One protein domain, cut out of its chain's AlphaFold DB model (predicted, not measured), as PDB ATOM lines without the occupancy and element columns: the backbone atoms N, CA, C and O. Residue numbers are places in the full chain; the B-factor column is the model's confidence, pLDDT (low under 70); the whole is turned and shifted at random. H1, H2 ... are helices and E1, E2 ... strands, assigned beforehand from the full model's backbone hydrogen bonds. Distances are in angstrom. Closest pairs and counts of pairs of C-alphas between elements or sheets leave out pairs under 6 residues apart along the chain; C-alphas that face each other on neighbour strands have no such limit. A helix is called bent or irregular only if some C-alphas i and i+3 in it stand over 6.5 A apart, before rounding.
ATOM      1  N   MET A 101     -30.393  12.418  15.749       80.69
ATOM      2  CA  MET A 101     -30.735  11.210  16.490       80.69
ATOM      3  C   MET A 101     -31.331  11.574  17.852       80.69
ATOM      4  O   MET A 101     -31.174  12.688  18.345       80.69
ATOM      5  N   LYS A 102     -32.083  10.649  18.454       81.12
ATOM      6  CA  LYS A 102     -32.547  10.818  19.837       81.12
ATOM      7  C   LYS A 102     -31.382  10.542  20.778       81.12
ATOM      8  O   LYS A 102     -30.659   9.574  20.555       81.12
ATOM      9  N   SER A 103     -31.229  11.355  21.820       80.56
ATOM     10  CA  SER A 103     -30.214  11.098  22.839       80.56
ATOM     11  C   SER A 103     -30.481   9.740  23.511       80.56
ATOM     12  O   SER A 103     -31.639   9.454  23.848       80.56
ATOM     13  N   PRO A 104     -29.449   8.899  23.721       79.25
ATOM     14  CA  PRO A 104     -29.574   7.661  24.493       79.25
ATOM     15  C   PRO A 104     -30.053   7.909  25.929       79.25
ATOM     16  O   PRO A 104     -30.781   7.090  26.487       79.25
ATOM     17  N   GLU A 105     -29.680   9.057  26.500       80.44
ATOM     18  CA  GLU A 105     -29.987   9.448  27.878       80.44
ATOM     19  C   GLU A 105     -31.386  10.060  28.005       80.44
ATOM     20  O   GLU A 105     -32.087   9.838  28.991       80.44
ATOM     21  N   ASN A 106     -31.829  10.801  26.983       78.31
ATOM     22  CA  ASN A 106     -33.138  11.437  26.969       78.31
ATOM     23  C   ASN A 106     -33.808  11.328  25.592       78.31
ATOM     24  O   ASN A 106     -33.460  12.021  24.637       78.31
ATOM     25  N   LYS A 107     -34.863  10.511  25.511       73.75
ATOM     26  CA  LYS A 107     -35.632  10.287  24.273       73.75
ATOM     27  C   LYS A 107     -36.340  11.543  23.748       73.75
ATOM     28  O   LYS A 107     -36.724  11.557  22.574       73.75
ATOM     29  N   ASN A 108     -36.513  12.557  24.598       76.56
ATOM     30  CA  ASN A 108     -37.107  13.846  24.253       76.56
ATOM     31  C   ASN A 108     -36.044  14.878  23.838       76.56
ATOM     32  O   ASN A 108     -36.388  16.018  23.552       76.56
ATOM     33  N   GLN A 109     -34.766  14.506  23.779       79.75
ATOM     34  CA  GLN A 109     -33.693  15.368  23.298       79.75
ATOM     35  C   GLN A 109     -33.166  14.854  21.961       79.75
ATOM     36  O   GLN A 109     -32.990  13.649  21.766       79.75
ATOM     37  N   LEU A 110     -32.916  15.777  21.032       79.75
ATOM     38  CA  LEU A 110     -32.252  15.475  19.771       79.75
ATOM     39  C   LEU A 110     -30.787  15.895  19.840       79.75
ATOM     40  O   LEU A 110     -30.472  17.005  20.263       79.75
ATOM     41  N   ILE A 111     -29.921  14.998  19.395       80.69
ATOM     42  CA  ILE A 111     -28.487  15.199  19.194       80.69
ATOM     43  C   ILE A 111     -28.190  15.143  17.692       80.69
ATOM     44  O   ILE A 111     -28.946  14.540  16.925       80.69
ATOM     45  N   VAL A 112     -27.139  15.834  17.253       80.12
ATOM     46  CA  VAL A 112     -26.742  15.860  15.839       80.12
ATOM     47  C   VAL A 112     -26.192  14.492  15.453       80.12
ATOM     48  O   VAL A 112     -25.397  13.912  16.184       80.12
ATOM     49  N   ASP A 113     -26.636  13.978  14.310       82.44
ATOM     50  CA  ASP A 113     -26.093  12.751  13.743       82.44
ATOM     51  C   ASP A 113     -24.903  13.095  12.843       82.44
ATOM     52  O   ASP A 113     -25.086  13.549  11.710       82.44
ATOM     53  N   GLU A 114     -23.687  12.926  13.363       81.19
ATOM     54  CA  GLU A 114     -22.451  13.296  12.668       81.19
ATOM     55  C   GLU A 114     -22.325  12.609  11.301       81.19
ATOM     56  O   GLU A 114     -21.937  13.271  10.336       81.19
ATOM     57  N   ALA A 115     -22.768  11.352  11.172       81.44
ATOM     58  CA  ALA A 115     -22.627  10.551   9.953       81.44
ATOM     59  C   ALA A 115     -23.398  11.119   8.750       81.44
ATOM     60  O   ALA A 115     -23.013  10.913   7.600       81.44
ATOM     61  N   VAL A 116     -24.494  11.839   9.003       83.06
ATOM     62  CA  VAL A 116     -25.325  12.467   7.961       83.06
ATOM     63  C   VAL A 116     -25.326  13.995   8.030       83.06
ATOM     64  O   VAL A 116     -25.943  14.649   7.182       83.06
ATOM     65  N   SER A 117     -24.632  14.575   9.013       80.38
ATOM     66  CA  SER A 117     -24.574  16.021   9.254       80.38
ATOM     67  C   SER A 117     -24.010  16.792   8.056       80.38
ATOM     68  O   SER A 117     -24.573  17.821   7.672       80.38
ATOM     69  N   GLU A 118     -22.975  16.256   7.407       83.88
ATOM     70  CA  GLU A 118     -22.352  16.832   6.213       83.88
ATOM     71  C   GLU A 118     -23.358  16.953   5.061       83.88
ATOM     72  O   GLU A 118     -23.488  18.010   4.440       83.88
ATOM     73  N   TYR A 119     -24.161  15.911   4.824       84.50
ATOM     74  CA  TYR A 119     -25.183  15.940   3.779       84.50
ATOM     75  C   TYR A 119     -26.266  16.979   4.063       84.50
ATOM     76  O   TYR A 119     -26.748  17.626   3.136       84.50
ATOM     77  N   VAL A 120     -26.640  17.181   5.331       83.00
ATOM     78  CA  VAL A 120     -27.601  18.227   5.704       83.00
ATOM     79  C   VAL A 120     -27.021  19.614   5.440       83.00
ATOM     80  O   VAL A 120     -27.692  20.433   4.810       83.00
ATOM     81  N   GLN A 121     -25.775  19.875   5.845       82.94
ATOM     82  CA  GLN A 121     -25.100  21.147   5.557       82.94
ATOM     83  C   GLN A 121     -24.986  21.397   4.049       82.94
ATOM     84  O   GLN A 121     -25.301  22.488   3.572       82.94
ATOM     85  N   MET A 122     -24.634  20.364   3.282       82.88
ATOM     86  CA  MET A 122     -24.559  20.419   1.826       82.88
ATOM     87  C   MET A 122     -25.920  20.743   1.190       82.88
ATOM     88  O   MET A 122     -25.995  21.598   0.307       82.88
ATOM     89  N   ILE A 123     -27.004  20.104   1.648       85.62
ATOM     90  CA  ILE A 123     -28.370  20.402   1.196       85.62
ATOM     91  C   ILE A 123     -28.685  21.879   1.432       85.62
ATOM     92  O   ILE A 123     -29.145  22.557   0.513       85.62
ATOM     93  N   PHE A 124     -28.397  22.393   2.631       82.62
ATOM     94  CA  PHE A 124     -28.613  23.798   2.969       82.62
ATOM     95  C   PHE A 124     -27.790  24.755   2.108       82.62
ATOM     96  O   PHE A 124     -28.338  25.757   1.649       82.62
ATOM     97  N   SER A 125     -26.518  24.442   1.847       84.19
ATOM     98  CA  SER A 125     -25.683  25.244   0.948       84.19
ATOM     99  C   SER A 125     -26.295  25.306  -0.447       84.19
ATOM    100  O   SER A 125     -26.544  26.392  -0.953       84.19
ATOM    101  N   MET A 126     -26.667  24.159  -1.027       83.06
ATOM    102  CA  MET A 126     -27.298  24.120  -2.352       83.06
ATOM    103  C   MET A 126     -28.620  24.897  -2.389       83.06
ATOM    104  O   MET A 126     -28.930  25.546  -3.385       83.06
ATOM    105  N   TYR A 127     -29.405  24.866  -1.310       82.12
ATOM    106  CA  TYR A 127     -30.603  25.700  -1.199       82.12
ATOM    107  C   TYR A 127     -30.271  27.194  -1.175       82.12
ATOM    108  O   TYR A 127     -30.926  27.966  -1.876       82.12
ATOM    109  N   LYS A 128     -29.263  27.602  -0.392       82.38
ATOM    110  CA  LYS A 128     -28.791  28.994  -0.309       82.38
ATOM    111  C   LYS A 128     -28.263  29.490  -1.658       82.38
ATOM    112  O   LYS A 128     -28.509  30.637  -2.017       82.38
ATOM    113  N   ASP A 129     -27.649  28.597  -2.425       86.38
ATOM    114  CA  ASP A 129     -27.148  28.846  -3.779       86.38
ATOM    115  C   ASP A 129     -28.270  28.860  -4.845       86.38
ATOM    116  O   ASP A 129     -28.005  28.986  -6.040       86.38
ATOM    117  N   GLY A 130     -29.541  28.720  -4.442       86.06
ATOM    118  CA  GLY A 130     -30.704  28.843  -5.326       86.06
ATOM    119  C   GLY A 130     -31.063  27.572  -6.103       86.06
ATOM    120  O   GLY A 130     -31.853  27.624  -7.052       86.06
ATOM    121  N   PHE A 131     -30.525  26.405  -5.732       85.50
ATOM    122  CA  PHE A 131     -30.892  25.156  -6.395       85.50
ATOM    123  C   PHE A 131     -32.334  24.758  -6.068       85.50
ATOM    124  O   PHE A 131     -32.767  24.721  -4.918       85.50
ATOM    125  N   SER A 132     -33.086  24.363  -7.099       85.12
ATOM    126  CA  SER A 132     -34.419  23.791  -6.901       85.12
ATOM    127  C   SER A 132     -34.348  22.468  -6.126       85.12
ATOM    128  O   SER A 132     -33.476  21.637  -6.390       85.12
ATOM    129  N   ILE A 133     -35.352  22.210  -5.290       81.19
ATOM    130  CA  ILE A 133     -35.531  20.973  -4.506       81.19
ATOM    131  C   ILE A 133     -35.351  19.706  -5.354       81.19
ATOM    132  O   ILE A 133     -34.708  18.745  -4.937       81.19
ATOM    133  N   GLY A 134     -35.900  19.705  -6.573       84.56
ATOM    134  CA  GLY A 134     -35.786  18.573  -7.492       84.56
ATOM    135  C   GLY A 134     -34.354  18.333  -7.982       84.56
ATOM    136  O   GLY A 134     -33.951  17.182  -8.138       84.56
ATOM    137  N   ARG A 135     -33.565  19.396  -8.192       86.12
ATOM    138  CA  ARG A 135     -32.139  19.288  -8.552       86.12
ATOM    139  C   ARG A 135     -31.312  18.762  -7.382       86.12
ATOM    140  O   ARG A 135     -30.473  17.897  -7.601       86.12
ATOM    141  N   ILE A 136     -31.598  19.219  -6.164       86.94
ATOM    142  CA  ILE A 136     -30.944  18.726  -4.944       86.94
ATOM    143  C   ILE A 136     -31.219  17.227  -4.774       86.94
ATOM    144  O   ILE A 136     -30.282  16.446  -4.655       86.94
ATOM    145  N   ALA A 137     -32.481  16.799  -4.894       86.31
ATOM    146  CA  ALA A 137     -32.855  15.385  -4.825       86.31
ATOM    147  C   ALA A 137     -32.119  14.526  -5.868       86.31
ATOM    148  O   ALA A 137     -31.600  13.458  -5.550       86.31
ATOM    149  N   LYS A 138     -32.044  14.995  -7.123       87.06
ATOM    150  CA  LYS A 138     -31.301  14.304  -8.189       87.06
ATOM    151  C   LYS A 138     -29.814  14.184  -7.857       87.06
ATOM    152  O   LYS A 138     -29.259  13.107  -8.036       87.06
ATOM    153  N   ARG A 139     -29.197  15.252  -7.345       87.19
ATOM    154  CA  ARG A 139     -27.778  15.267  -6.972       87.19
ATOM    155  C   ARG A 139     -27.478  14.321  -5.809       87.19
ATOM    156  O   ARG A 139     -26.528  13.557  -5.899       87.19
ATOM    157  N   LEU A 140     -28.323  14.294  -4.779       86.88
ATOM    158  CA  LEU A 140     -28.190  13.354  -3.658       86.88
ATOM    159  C   LEU A 140     -28.298  11.896  -4.115       86.88
ATOM    160  O   LEU A 140     -27.482  11.068  -3.723       86.88
ATOM    161  N   ASN A 141     -29.247  11.597  -5.008       87.56
ATOM    162  CA  ASN A 141     -29.365  10.264  -5.602       87.56
ATOM    163  C   ASN A 141     -28.140   9.892  -6.457       87.56
ATOM    164  O   ASN A 141     -27.718   8.743  -6.434       87.56
ATOM    165  N   GLN A 142     -27.563  10.840  -7.209       88.00
ATOM    166  CA  GLN A 142     -26.348  10.614  -8.008       88.00
ATOM    167  C   GLN A 142     -25.114  10.358  -7.140       88.00
ATOM    168  O   GLN A 142     -24.257   9.569  -7.516       88.00
ATOM    169  N   MET A 143     -25.040  11.005  -5.977       85.19
ATOM    170  CA  MET A 143     -23.981  10.798  -4.990       85.19
ATOM    171  C   MET A 143     -24.148   9.496  -4.191       85.19
ATOM    172  O   MET A 143     -23.298   9.186  -3.364       85.19
ATOM    173  N   GLY A 144     -25.237   8.746  -4.400       82.94
ATOM    174  CA  GLY A 144     -25.523   7.523  -3.646       82.94
ATOM    175  C   GLY A 144     -25.893   7.774  -2.181       82.94
ATOM    176  O   GLY A 144     -25.797   6.862  -1.365       82.94
ATOM    177  N   VAL A 145     -26.309   8.997  -1.830       84.69
ATOM    178  CA  VAL A 145     -26.706   9.332  -0.457       84.69
ATOM    179  C   VAL A 145     -28.022   8.635  -0.135       84.69
ATOM    180  O   VAL A 145     -29.024   8.846  -0.826       84.69
ATOM    181  N   LEU A 146     -28.038   7.856   0.947       83.00
ATOM    182  CA  LEU A 146     -29.235   7.168   1.428       83.00
ATOM    183  C   LEU A 146     -30.365   8.164   1.683       83.00
ATOM    184  O   LEU A 146     -30.159   9.244   2.242       83.00
ATOM    185  N   SER A 147     -31.584   7.812   1.281       84.00
ATOM    186  CA  SER A 147     -32.729   8.662   1.603       84.00
ATOM    187  C   SER A 147     -33.065   8.600   3.096       84.00
ATOM    188  O   SER A 147     -32.725   7.628   3.773       84.00
ATOM    189  N   PRO A 148     -33.831   9.566   3.637       81.81
ATOM    190  CA  PRO A 148     -34.240   9.535   5.039       81.81
ATOM    191  C   PRO A 148     -34.983   8.266   5.467       81.81
ATOM    192  O   PRO A 148     -35.003   7.940   6.652       81.81
ATOM    193  N   MET A 149     -35.638   7.573   4.532       76.94
ATOM    194  CA  MET A 149     -36.332   6.318   4.812       76.94
ATOM    195  C   MET A 149     -35.356   5.139   4.856       76.94
ATOM    196  O   MET A 149     -35.429   4.331   5.776       76.94
ATOM    197  N   GLU A 150     -34.423   5.070   3.905       80.50
ATOM    198  CA  GLU A 150     -33.392   4.026   3.871       80.50
ATOM    199  C   GLU A 150     -32.421   4.164   5.032       80.50
ATOM    200  O   GLU A 150     -32.092   3.173   5.669       80.50
ATOM    201  N   TYR A 151     -32.045   5.394   5.377       82.00
ATOM    202  CA  TYR A 151     -31.194   5.659   6.528       82.00
ATOM    203  C   TYR A 151     -31.830   5.169   7.834       82.00
ATOM    204  O   TYR A 151     -31.167   4.560   8.665       82.00
ATOM    205  N   LYS A 152     -33.149   5.346   7.996       79.12
ATOM    206  CA  LYS A 152     -33.882   4.800   9.149       79.12
ATOM    207  C   LYS A 152     -33.891   3.273   9.167       79.12
ATOM    208  O   LYS A 152     -33.800   2.690  10.244       79.12
ATOM    209  N   HIS A 153     -33.996   2.641   8.000       77.31
ATOM    210  CA  HIS A 153     -33.928   1.188   7.885       77.31
ATOM    211  C   HIS A 153     -32.525   0.664   8.218       77.31
ATOM    212  O   HIS A 153     -32.397  -0.268   9.008       77.31
ATOM    213  N   PHE A 154     -31.486   1.323   7.699       77.06
ATOM    214  CA  PHE A 154     -30.085   1.042   8.008       77.06
ATOM    215  C   PHE A 154     -29.786   1.201   9.506       77.06
ATOM    216  O   PHE A 154     -29.170   0.331  10.108       77.06
ATOM    217  N   ALA A 155     -30.311   2.255  10.138       74.06
ATOM    218  CA  ALA A 155     -30.191   2.496  11.576       74.06
ATOM    219  C   ALA A 155     -31.031   1.535  12.453       74.06
ATOM    220  O   ALA A 155     -31.113   1.721  13.667       74.06
ATOM    221  N   GLY A 156     -31.700   0.532  11.868       70.56
ATOM    222  CA  GLY A 156     -32.467  -0.480  12.603       70.56
ATOM    223  C   GLY A 156     -33.799   0.015  13.175       70.56
ATOM    224  O   GLY A 156     -34.420  -0.665  13.998       70.56
ATOM    225  N   VAL A 157     -34.282   1.188  12.753       71.19
ATOM    226  CA  VAL A 157     -35.588   1.697  13.180       71.19
ATOM    227  C   VAL A 157     -36.674   0.877  12.490       71.19
ATOM    228  O   VAL A 157     -36.809   0.906  11.265       71.19
ATOM    229  N   LYS A 158     -37.489   0.166  13.280       62.09
ATOM    230  CA  LYS A 158     -38.655  -0.586  12.793       62.09
ATOM    231  C   LYS A 158     -39.704   0.381  12.236       62.09
ATOM    232  O   LYS A 158     -40.584   0.851  12.954       62.09
ATOM    233  N   PHE A 159     -39.574   0.705  10.958       61.62
ATOM    234  CA  PHE A 159     -40.499   1.539  10.208       61.62
ATOM    235  C   PHE A 159     -40.979   0.756   8.990       61.62
ATOM    236  O   PHE A 159     -40.241   0.595   8.016       61.62
ATOM    237  N   ASP A 160     -42.214   0.266   9.059       57.56
ATOM    238  CA  ASP A 160     -42.859  -0.389   7.929       57.56
ATOM    239  C   ASP A 160     -43.952   0.504   7.346       57.56
ATOM    240  O   ASP A 160     -44.727   1.134   8.069       57.56
ATOM    241  N   THR A 161     -43.971   0.612   6.023       60.62
ATOM    242  CA  THR A 161     -44.963   1.405   5.296       60.62
ATOM    243  C   THR A 161     -45.420   0.641   4.072       60.62
ATOM    244  O   THR A 161     -44.615   0.255   3.231       60.62
ATOM    245  N   VAL A 162     -46.738   0.500   3.945       55.88
ATOM    246  CA  VAL A 162     -47.402  -0.228   2.851       55.88
ATOM    247  C   VAL A 162     -47.302   0.523   1.508       55.88
ATOM    248  O   VAL A 162     -47.598  -0.021   0.454       55.88
ATOM    249  N   PHE A 163     -46.844   1.780   1.517       56.81
ATOM    250  CA  PHE A 163     -46.791   2.662   0.343       56.81
ATOM    251  C   PHE A 163     -45.409   2.717  -0.338       56.81
ATOM    252  O   PHE A 163     -45.049   3.744  -0.919       56.81
ATOM    253  N   LYS A 164     -44.607   1.648  -0.257       58.50
ATOM    254  CA  LYS A 164     -43.316   1.563  -0.959       58.50
ATOM    255  C   LYS A 164     -43.551   1.251  -2.436       58.50
ATOM    256  O   LYS A 164     -44.147   0.238  -2.773       58.50
ATOM    257  N   THR A 165     -43.104   2.148  -3.314       56.53
ATOM    258  CA  THR A 165     -43.272   2.009  -4.775       56.53
ATOM    259  C   THR A 165     -42.085   1.304  -5.444       56.53
ATOM    260  O   THR A 165     -42.243   0.784  -6.542       56.53
ATOM    261  N   CYS A 166     -40.912   1.284  -4.799       60.12
ATOM    262  CA  CYS A 166     -39.669   0.681  -5.297       60.12
ATOM    263  C   CYS A 166     -38.894   0.004  -4.148       60.12
ATOM    264  O   CYS A 166     -39.057   0.412  -2.996       60.12
ATOM    265  N   ASP A 167     -38.009  -0.949  -4.476       62.00
ATOM    266  CA  ASP A 167     -37.162  -1.683  -3.510       62.00
ATOM    267  C   ASP A 167     -36.212  -0.772  -2.716       62.00
ATOM    268  O   ASP A 167     -35.972  -0.994  -1.531       62.00
ATOM    269  N   THR A 168     -35.711   0.289  -3.357       65.94
ATOM    270  CA  THR A 168     -34.895   1.346  -2.740       65.94
ATOM    271  C   THR A 168     -35.667   2.662  -2.733       65.94
ATOM    272  O   THR A 168     -36.187   3.122  -3.760       65.94
ATOM    273  N   ALA A 169     -35.783   3.284  -1.560       75.44
ATOM    274  CA  ALA A 169     -36.451   4.569  -1.426       75.44
ATOM    275  C   ALA A 169     -35.470   5.679  -1.809       75.44
ATOM    276  O   ALA A 169     -34.554   5.997  -1.066       75.44
ATOM    277  N   LYS A 170     -35.682   6.308  -2.965       80.62
ATOM    278  CA  LYS A 170     -34.836   7.402  -3.469       80.62
ATOM    279  C   LYS A 170     -35.205   8.754  -2.856       80.62
ATOM    280  O   LYS A 170     -36.336   8.973  -2.408       80.62
ATOM    281  N   TRP A 171     -34.287   9.718  -2.922       81.06
ATOM    282  CA  TRP A 171     -34.601  11.119  -2.654       81.06
ATOM    283  C   TRP A 171     -35.649  11.619  -3.648       81.06
ATOM    284  O   TRP A 171     -35.411  11.703  -4.854       81.06
ATOM    285  N   THR A 172     -36.825  11.964  -3.132       80.81
ATOM    286  CA  THR A 172     -37.918  12.578  -3.893       80.81
ATOM    287  C   THR A 172     -38.055  14.052  -3.531       80.81
ATOM    288  O   THR A 172     -37.531  14.512  -2.512       80.81
ATOM    289  N   TYR A 173     -38.823  14.801  -4.328       75.81
ATOM    290  CA  TYR A 173     -39.190  16.179  -3.990       75.81
ATOM    291  C   TYR A 173     -39.796  16.270  -2.584       75.81
ATOM    292  O   TYR A 173     -39.424  17.145  -1.813       75.81
ATOM    293  N   LYS A 174     -40.681  15.334  -2.213       75.81
ATOM    294  CA  LYS A 174     -41.342  15.313  -0.900       75.81
ATOM    295  C   LYS A 174     -40.369  15.037   0.251       75.81
ATOM    296  O   LYS A 174     -40.521  15.629   1.312       75.81
ATOM    297  N   ALA A 175     -39.381  14.167   0.043       75.38
ATOM    298  CA  ALA A 175     -38.333  13.913   1.032       75.38
ATOM    299  C   ALA A 175     -37.389  15.119   1.189       75.38
ATOM    300  O   ALA A 175     -37.003  15.471   2.299       75.38
ATOM    301  N   SER A 176     -37.075  15.793   0.081       73.44
ATOM    302  CA  SER A 176     -36.135  16.922   0.043       73.44
ATOM    303  C   SER A 176     -36.776  18.255   0.447       73.44
ATOM    304  O   SER A 176     -36.084  19.163   0.901       73.44
ATOM    305  N   SER A 177     -38.101  18.387   0.310       71.69
ATOM    306  CA  SER A 177     -38.850  19.598   0.671       71.69
ATOM    307  C   SER A 177     -39.050  19.765   2.169       71.69
ATOM    308  O   SER A 177     -39.443  20.845   2.608       71.69
ATOM    309  N   VAL A 178     -38.752  18.729   2.960       70.25
ATOM    310  CA  VAL A 178     -38.688  18.854   4.417       70.25
ATOM    311  C   VAL A 178     -37.655  19.923   4.775       70.25
ATOM    312  O   VAL A 178     -37.988  20.815   5.535       70.25
ATOM    313  N   PHE A 179     -36.491  19.940   4.117       68.19
ATOM    314  CA  PHE A 179     -35.407  20.910   4.336       68.19
ATOM    315  C   PHE A 179     -35.675  22.322   3.789       68.19
ATOM    316  O   PHE A 179     -34.818  23.193   3.896       68.19
ATOM    317  N   SER A 180     -36.849  22.573   3.200       64.75
ATOM    318  CA  SER A 180     -37.199  23.912   2.723       64.75
ATOM    319  C   SER A 180     -37.299  24.901   3.895       64.75
ATOM    320  O   SER A 180     -37.915  24.563   4.913       64.75
ATOM    321  N   PRO A 181     -36.810  26.147   3.738       55.97
ATOM    322  CA  PRO A 181     -36.988  27.246   4.685       55.97
ATOM    323  C   PRO A 181     -38.392  27.336   5.298       55.97
ATOM    324  O   PRO A 181     -38.548  27.464   6.507       55.97
ATOM    325  N   THR A 182     -39.428  27.162   4.476       55.72
ATOM    326  CA  THR A 182     -40.840  27.274   4.878       55.72
ATOM    327  C   THR A 182     -41.302  26.176   5.844       55.72
ATOM    328  O   THR A 182     -42.340  26.324   6.481       55.72
ATOM    329  N   ARG A 183     -40.568  25.060   5.941       50.09
ATOM    330  CA  ARG A 183     -40.893  23.909   6.802       50.09
ATOM    331  C   ARG A 183     -39.844  23.625   7.875       50.09
ATOM    332  O   ARG A 183     -40.191  23.039   8.894       50.09
ATOM    333  N   PHE A 184     -38.594  24.031   7.664       47.19
ATOM    334  CA  PHE A 184     -37.474  23.707   8.551       47.19
ATOM    335  C   PHE A 184     -37.055  24.872   9.467       47.19
ATOM    336  O   PHE A 184     -36.515  24.628  10.546       47.19
ATOM    337  N   ILE A 185     -37.325  26.134   9.092       41.47
ATOM    338  CA  ILE A 185     -36.837  27.309   9.849       41.47
ATOM    339  C   ILE A 185     -37.656  27.601  11.112       41.47
ATOM    340  O   ILE A 185     -37.137  28.224  12.031       41.47
ATOM    341  N   SER A 186     -38.897  27.128  11.238       38.69
ATOM    342  CA  SER A 186     -39.775  27.653  12.294       38.69
ATOM    343  C   SER A 186     -39.517  27.144  13.717       38.69
ATOM    344  O   SER A 186     -40.083  27.720  14.640       38.69
ATOM    345  N   ALA A 187     -38.695  26.115  13.955       44.12
ATOM    346  CA  ALA A 187     -38.560  25.601  15.327       44.12
ATOM    347  C   ALA A 187     -37.182  25.069  15.734       44.12
ATOM    348  O   ALA A 187     -36.797  25.238  16.889       44.12
ATOM    349  N   PHE A 188     -36.441  24.412  14.836       45.88
ATOM    350  CA  PHE A 188     -35.333  23.560  15.286       45.88
ATOM    351  C   PHE A 188     -33.941  24.104  14.951       45.88
ATOM    352  O   PHE A 188     -33.046  24.066  15.792       45.88
ATOM    353  N   TRP A 189     -33.752  24.684  13.763       43.56
ATOM    354  CA  TRP A 189     -32.418  25.098  13.316       43.56
ATOM    355  C   TRP A 189     -31.924  26.403  13.964       43.56
ATOM    356  O   TRP A 189     -30.759  26.487  14.332       43.56
ATOM    357  N   LEU A 190     -32.807  27.381  14.221       41.78
ATOM    358  CA  LEU A 190     -32.450  28.604  14.966       41.78
ATOM    359  C   LEU A 190     -31.968  28.305  16.400       41.78
ATOM    360  O   LEU A 190     -31.146  29.043  16.930       41.78
ATOM    361  N   ARG A 191     -32.432  27.203  17.007       41.62
ATOM    362  CA  ARG A 191     -31.956  26.724  18.316       41.62
ATOM    363  C   ARG A 191     -30.693  25.863  18.205       41.62
ATOM    364  O   ARG A 191     -29.790  26.033  19.014       41.62
ATOM    365  N   ALA A 192     -30.590  24.986  17.204       39.97
ATOM    366  CA  ALA A 192     -29.409  24.139  17.007       39.97
ATOM    367  C   ALA A 192     -28.166  24.935  16.562       39.97
ATOM    368  O   ALA A 192     -27.062  24.659  17.020       39.97
ATOM    369  N   SER A 193     -28.340  25.976  15.742       35.59
ATOM    370  CA  SER A 193     -27.238  26.849  15.318       35.59
ATOM    371  C   SER A 193     -26.677  27.708  16.461       35.59
ATOM    372  O   SER A 193     -25.560  28.199  16.343       35.59
ATOM    373  N   ALA A 194     -27.416  27.862  17.569       38.69
ATOM    374  CA  ALA A 194     -26.934  28.498  18.798       38.69
ATOM    375  C   ALA A 194     -26.157  27.532  19.718       38.69
ATOM    376  O   ALA A 194     -25.523  27.982  20.668       38.69
TER     377      ALA A 194
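This is residues 101 to 194 of the 203 residues of the protein "Site-specific recombinase" of human gut metagenome (UniProt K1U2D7). Picture a hairpin of two helices, H1 and H2, with the short helix H4 set crosswise on H2 and close to H1. H3 lies to one side, and the loop of residues 155 to 172 swings away from it, with residues 162 to 167 sticking out, before it returns to H4; a small strand pairing lies beyond the start of H1, and H5 and H6 form a loose tail. The 94 printed residues hold E1, then H1 to H6: mostly helix, compact, with a radius of gyration of the C-alphas of 14.1 A and spans of 35 by 35 by 21 A.

Start at residues 101 to 102, which pair antiparallel with residues 110 to 111 of E1, residues 110 to 112; E1 pairs with no named strand. H1, residues 114 to 128, touches H2, residues 133 to 142, with residues 123 to 127 alone: the C-alphas of Ile 123 and Ile 136 come closest, at 6.9 A. This helical hairpin runs opposite ways at a steep tilt of 42 degrees. H3, residues 148 to 154, touches no helix. H4, residues 173 to 179, touches H2 about perpendicular, at 77 degrees, closest at the C-alphas of Gly 134 and Tyr 173, 5.4 A. H5, residues 181 to 184, and H6, residues 189 to 192, meet only through their link. O i to N i+4 pairs are all within hydrogen-bond range in H2 and H3, 9 of 11 in H1 and 1 of 3 in H4, where 2 of 4 O i to N i+3 pairs are; H5 and H6 are too short for such a pair.

Find C-alpha 114 at (-22.451, 13.296, 12.668); H1 runs 21.3 A from there and is irregular, with C-alphas 115 and 118 7.3 A apart. H2 spans 14.3 A, and H6 ends at C-alpha 192, (-29.409, 24.139, 17.007).

The C-alphas of Thr 165 and Ala 194 are the farthest apart, 39.0 A. The printed part has no cut, and H3 to H4 is the long link. Look for pLDDT under 70 in residues 158 to 168 and 179 to 194.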